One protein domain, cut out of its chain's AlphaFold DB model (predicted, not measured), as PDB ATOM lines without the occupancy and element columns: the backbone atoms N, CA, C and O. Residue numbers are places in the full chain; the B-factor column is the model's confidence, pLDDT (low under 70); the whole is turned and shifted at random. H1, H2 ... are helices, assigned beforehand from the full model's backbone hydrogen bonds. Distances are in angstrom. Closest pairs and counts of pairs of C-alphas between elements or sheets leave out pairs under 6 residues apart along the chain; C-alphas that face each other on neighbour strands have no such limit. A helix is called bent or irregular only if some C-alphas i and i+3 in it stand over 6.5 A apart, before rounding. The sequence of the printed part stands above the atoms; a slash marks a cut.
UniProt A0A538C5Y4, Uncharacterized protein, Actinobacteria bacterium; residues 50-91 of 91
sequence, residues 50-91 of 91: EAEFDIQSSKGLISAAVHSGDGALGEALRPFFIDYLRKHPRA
ATOM      1  N   GLU A  50      70.266  -6.729  26.529       53.16
ATOM      2  CA  GLU A  50      70.034  -6.281  25.138       53.16
ATOM      3  C   GLU A  50      68.601  -6.334  24.558       53.16
ATOM      4  O   GLU A  50      68.264  -5.452  23.767       53.16
ATOM      5  N   ALA A  51      67.716  -7.246  24.978       51.72
ATOM      6  CA  ALA A  51      66.333  -7.313  24.461       51.72
ATOM      7  C   ALA A  51      65.427  -6.147  24.920       51.72
ATOM      8  O   ALA A  51      64.532  -5.707  24.193       51.72
ATOM      9  N   GLU A  52      65.698  -5.592  26.104       52.06
ATOM     10  CA  GLU A  52      64.883  -4.549  26.737       52.06
ATOM     11  C   GLU A  52      64.804  -3.269  25.879       52.06
ATOM     12  O   GLU A  52      63.739  -2.674  25.735       52.06
ATOM     13  N   PHE A  53      65.903  -2.840  25.245       51.75
ATOM     14  CA  PHE A  53      65.923  -1.579  24.488       51.75
ATOM     15  C   PHE A  53      65.044  -1.639  23.228       51.75
ATOM     16  O   PHE A  53      64.302  -0.697  22.934       51.75
ATOM     17  N   ASP A  54      65.083  -2.762  22.511       57.88
ATOM     18  CA  ASP A  54      64.316  -2.954  21.277       57.88
ATOM     19  C   ASP A  54      62.813  -3.137  21.568       57.88
ATOM     20  O   ASP A  54      61.943  -2.557  20.905       57.88
ATOM     21  N   ILE A  55      62.488  -3.846  22.654       61.03
ATOM     22  CA  ILE A  55      61.109  -4.042  23.120       61.03
ATOM     23  C   ILE A  55      60.501  -2.730  23.644       61.03
ATOM     24  O   ILE A  55      59.344  -2.421  23.348       61.03
ATOM     25  N   GLN A  56      61.246  -1.927  24.407       62.91
ATOM     26  CA  GLN A  56      60.750  -0.634  24.898       62.91
ATOM     27  C   GLN A  56      60.550   0.368  23.749       62.91
ATOM     28  O   GLN A  56      59.540   1.076  23.718       62.91
ATOM     29  N   SER A  57      61.453   0.380  22.762       64.94
ATOM     30  CA  SER A  57      61.334   1.214  21.557       64.94
ATOM     31  C   SER A  57      60.080   0.869  20.741       64.94
ATOM     32  O   SER A  57      59.250   1.736  20.451       64.94
ATOM     33  N   SER A  58      59.872  -0.417  20.443       65.31
ATOM     34  CA  SER A  58      58.705  -0.891  19.687       65.31
ATOM     35  C   SER A  58      57.376  -0.669  20.427       65.31
ATOM     36  O   SER A  58      56.401  -0.225  19.814       65.31
ATOM     37  N   LYS A  59      57.325  -0.854  21.755       63.84
ATOM     38  CA  LYS A  59      56.164  -0.474  22.587       63.84
ATOM     39  C   LYS A  59      55.867   1.017  22.546       63.84
ATOM     40  O   LYS A  59      54.697   1.394  22.472       63.84
ATOM     41  N   GLY A  60      56.901   1.857  22.597       68.50
ATOM     42  CA  GLY A  60      56.764   3.306  22.491       68.50
ATOM     43  C   GLY A  60      56.067   3.708  21.193       68.50
ATOM     44  O   GLY A  60      55.129   4.502  21.219       68.50
ATOM     45  N   LEU A  61      56.447   3.083  20.077       69.94
ATOM     46  CA  LEU A  61      55.840   3.322  18.767       69.94
ATOM     47  C   LEU A  61      54.392   2.825  18.681       69.94
ATOM     48  O   LEU A  61      53.539   3.538  18.158       69.94
ATOM     49  N   ILE A  62      54.086   1.642  19.224       69.06
ATOM     50  CA  ILE A  62      52.713   1.109  19.238       69.06
ATOM     51  C   ILE A  62      51.813   1.968  20.137       69.06
ATOM     52  O   ILE A  62      50.716   2.337  19.725       69.06
ATOM     53  N   SER A  63      52.282   2.350  21.331       64.81
ATOM     54  CA  SER A  63      51.552   3.261  22.221       64.81
ATOM     55  C   SER A  63      51.298   4.602  21.541       64.81
ATOM     56  O   SER A  63      50.171   5.092  21.546       64.81
ATOM     57  N   ALA A  64      52.332   5.182  20.924       66.25
ATOM     58  CA  ALA A  64      52.226   6.445  20.209       66.25
ATOM     59  C   ALA A  64      51.255   6.347  19.032       66.25
ATOM     60  O   ALA A  64      50.516   7.293  18.807       66.25
ATOM     61  N   ALA A  65      51.201   5.215  18.322       68.00
ATOM     62  CA  ALA A  65      50.234   4.970  17.256       68.00
ATOM     63  C   ALA A  65      48.792   4.838  17.782       68.00
ATOM     64  O   ALA A  65      47.874   5.380  17.176       68.00
ATOM     65  N   VAL A  66      48.571   4.174  18.921       68.69
ATOM     66  CA  VAL A  66      47.231   4.042  19.532       68.69
ATOM     67  C   VAL A  66      46.724   5.380  20.076       68.69
ATOM     68  O   VAL A  66      45.564   5.722  19.876       68.69
ATOM     69  N   HIS A  67      47.600   6.165  20.703       70.00
ATOM     70  CA  HIS A  67      47.292   7.508  21.214       70.00
ATOM     71  C   HIS A  67      47.547   8.607  20.172       70.00
ATOM     72  O   HIS A  67      47.520   9.795  20.485       70.00
ATOM     73  N   SER A  68      47.802   8.225  18.916       65.94
ATOM     74  CA  SER A  68      48.181   9.162  17.857       65.94
ATOM     75  C   SER A  68      47.059  10.107  17.458       65.94
ATOM     76  O   SER A  68      47.315  11.011  16.682       65.94
ATOM     77  N   GLY A  69      45.832   9.914  17.949       61.22
ATOM     78  CA  GLY A  69      44.714  10.830  17.731       61.22
ATOM     79  C   GLY A  69      44.734  12.071  18.628       61.22
ATOM     80  O   GLY A  69      44.003  13.016  18.343       61.22
ATOM     81  N   ASP A  70      45.567  12.098  19.673       71.19
ATOM     82  CA  ASP A  70      45.517  13.137  20.701       71.19
ATOM     83  C   ASP A  70      46.563  14.249  20.485       71.19
ATOM     84  O   ASP A  70      47.702  14.028  20.058       71.19
ATOM     85  N   GLY A  71      46.186  15.481  20.843       70.56
ATOM     86  CA  GLY A  71      47.094  16.631  20.908       70.56
ATOM     87  C   GLY A  71      47.739  17.028  19.570       70.56
ATOM     88  O   GLY A  71      47.224  16.763  18.487       70.56
ATOM     89  N   ALA A  72      48.893  17.702  19.637       71.44
ATOM     90  CA  ALA A  72      49.581  18.230  18.451       71.44
ATOM     91  C   ALA A  72      50.069  17.134  17.481       71.44
ATOM     92  O   ALA A  72      50.181  17.380  16.280       71.44
ATOM     93  N   LEU A  73      50.341  15.928  17.993       69.38
ATOM     94  CA  LEU A  73      50.727  14.776  17.179       69.38
ATOM     95  C   LEU A  73      49.550  14.282  16.325       69.38
ATOM     96  O   LEU A  73      49.731  14.050  15.131       69.38
ATOM     97  N   GLY A  74      48.343  14.198  16.894       68.94
ATOM     98  CA  GLY A  74      47.153  13.809  16.135       68.94
ATOM     99  C   GLY A  74      46.719  14.813  15.086       68.94
ATOM    100  O   GLY A  74      46.374  14.418  13.971       68.94
ATOM    101  N   GLU A  75      46.856  16.108  15.367       76.62
ATOM    102  CA  GLU A  75      46.630  17.141  14.351       76.62
ATOM    103  C   GLU A  75      47.628  17.036  13.189       76.62
ATOM    104  O   GLU A  75      47.243  17.161  12.023       76.62
ATOM    105  N   ALA A  76      48.896  16.725  13.473       76.75
ATOM    106  CA  ALA A  76      49.903  16.504  12.436       76.75
ATOM    107  C   ALA A  76      49.613  15.251  11.584       76.75
ATOM    108  O   ALA A  76      49.894  15.240  10.384       76.75
ATOM    109  N   LEU A  77      49.017  14.211  12.176       81.12
ATOM    110  CA  LEU A  77      48.668  12.955  11.499       81.12
ATOM    111  C   LEU A  77      47.296  12.984  10.807       81.12
ATOM    112  O   LEU A  77      46.975  12.090  10.020       81.12
ATOM    113  N   ARG A  78      46.503  14.041  11.007       78.06
ATOM    114  CA  ARG A  78      45.158  14.205  10.433       78.06
ATOM    115  C   ARG A  78      45.065  13.952   8.915       78.06
ATOM    116  O   ARG A  78      44.111  13.287   8.501       78.06
ATOM    117  N   PRO A  79      46.005  14.404   8.057       88.44
ATOM    118  CA  PRO A  79      45.957  14.096   6.625       88.44
ATOM    119  C   PRO A  79      46.049  12.592   6.323       88.44
ATOM    120  O   PRO A  79      45.387  12.117   5.401       88.44
ATOM    121  N   PHE A  80      46.820  11.843   7.117       80.88
ATOM    122  CA  PHE A  80      46.978  10.397   6.971       80.88
ATOM    123  C   PHE A  80      45.690   9.652   7.343       80.88
ATOM    124  O   PHE A  80      45.236   8.798   6.583       80.88
ATOM    125  N   PHE A  81      45.040  10.030   8.449       80.94
ATOM    126  CA  PHE A  81      43.745   9.452   8.838       80.94
ATOM    127  C   PHE A  81      42.660   9.697   7.779       80.94
ATOM    128  O   PHE A  81      41.897   8.790   7.446       80.94
ATOM    129  N   ILE A  82      42.611  10.902   7.197       83.56
ATOM    130  CA  ILE A  82      41.658  11.242   6.128       83.56
ATOM    131  C   ILE A  82      41.900  10.396   4.873       83.56
ATOM    132  O   ILE A  82      40.942   9.908   4.271       83.56
ATOM    133  N   ASP A  83      43.157  10.227   4.459       84.12
ATOM    134  CA  ASP A  83      43.503   9.397   3.300       84.12
ATOM    135  C   ASP A  83      43.137   7.921   3.528       84.12
ATOM    136  O   ASP A  83      42.529   7.290   2.659       84.12
ATOM    137  N   TYR A  84      43.411   7.400   4.727       83.44
ATOM    138  CA  TYR A  84      43.028   6.048   5.123       83.44
ATOM    139  C   TYR A  84      41.509   5.836   5.037       83.44
ATOM    140  O   TYR A  84      41.049   4.925   4.350       83.44
ATOM    141  N   LEU A  85      40.704   6.716   5.639       84.94
ATOM    142  CA  LEU A  85      39.240   6.590   5.626       84.94
ATOM    143  C   LEU A  85      38.633   6.760   4.225       84.94
ATOM    144  O   LEU A  85      37.638   6.114   3.901       84.94
ATOM    145  N   ARG A  86      39.240   7.574   3.350       85.25
ATOM    146  CA  ARG A  86      38.824   7.670   1.936       85.25
ATOM    147  C   ARG A  86      39.037   6.363   1.178       85.25
ATOM    148  O   ARG A  86      38.211   6.011   0.339       85.25
ATOM    149  N   LYS A  87      40.133   5.656   1.464       83.06
ATOM    150  CA  LYS A  87      40.448   4.341   0.882       83.06
ATOM    151  C   LYS A  87      39.621   3.217   1.511       83.06
ATOM    152  O   LYS A  87      39.353   2.217   0.849       83.06
ATOM    153  N   HIS A  88      39.177   3.405   2.753       84.88
ATOM    154  CA  HIS A  88      38.435   2.422   3.540       84.88
ATOM    155  C   HIS A  88      37.121   3.002   4.109       84.88
ATOM    156  O   HIS A  88      36.960   3.092   5.322       84.88
ATOM    157  N   PRO A  89      36.129   3.353   3.267       72.75
ATOM    158  CA  PRO A  89      34.914   4.073   3.685       72.75
ATOM    159  C   PRO A  89      33.919   3.258   4.539       72.75
ATOM    160  O   PRO A  89      32.836   3.747   4.849       72.75
ATOM    161  N   ARG A  90      34.250   2.007   4.882       70.12
ATOM    162  CA  ARG A  90      33.465   1.123   5.767       70.12
ATOM    163  C   ARG A  90      34.265   0.628   6.983       70.12
ATOM    164  O   ARG A  90      33.835  -0.341   7.604       70.12
ATOM    165  N   ALA A  91      35.440   1.208   7.231       57.03
ATOM    166  CA  ALA A  91      36.217   0.947   8.440       57.03
ATOM    167  C   ALA A  91      35.521   1.523   9.680       57.03
ATOM    168  O   ALA A  91      34.800   2.537   9.528       57.03
TER     169      ALA A  91
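This is residues 50 to 91 of the 91 residues of an uncharacterized protein of Actinobacteria bacterium (UniProt A0A538C5Y4). Two long helices, H1 and H2, form an open, bent L, meeting near the end of H1 and the start of H2 at a corner made by the tight link of residues 67 to 70. The two arms reach away from this corner, residues 50 to 63 and 82 to 91 standing free, and H2 has a kink of 48 degrees near residue 79. The printed part has 42 residues with two named helices, H1 then H2, and no named strand; its class is all helix. It is only just loose, close to extended, with a radius of gyration of the C-alphas of 13.6 A, and its flat outline spans 42 by 23 by 11 A.

Start at C-alpha 51, at (66.333, -7.313, 24.461); from there H1, residues 51 to 66, runs 22.8 A to C-alpha 66 at (47.231, 4.042, 19.532). After the link, find Gly 71, where H2, residues 71 to 87, begins; it runs 24.4 A to C-alpha 87 at (40.448, 4.341, 0.882).

Compare the C-alphas of H1 with those of H2: the two helices are near each other, with 5 pairs of C-alphas within 10 A and no pair within 8 A. Look next at C-alphas 76 and 79, which are 7.4 A apart; H2 is irregular there. In H1 every O i to N i+4 pair is within hydrogen-bond range, and in H2 11 of 13 are.

The two C-alphas farthest apart are those of Glu 50 and Pro 89, at 42.4 A. The printed part has no cut and ends at Ala 91, the chain's last residue. Read the B-factor column for the model's confidence: the mean pLDDT of the printed part is 70.5, and residues 50 to 66, 68 to 69, 73 to 74 and 91 are under 70.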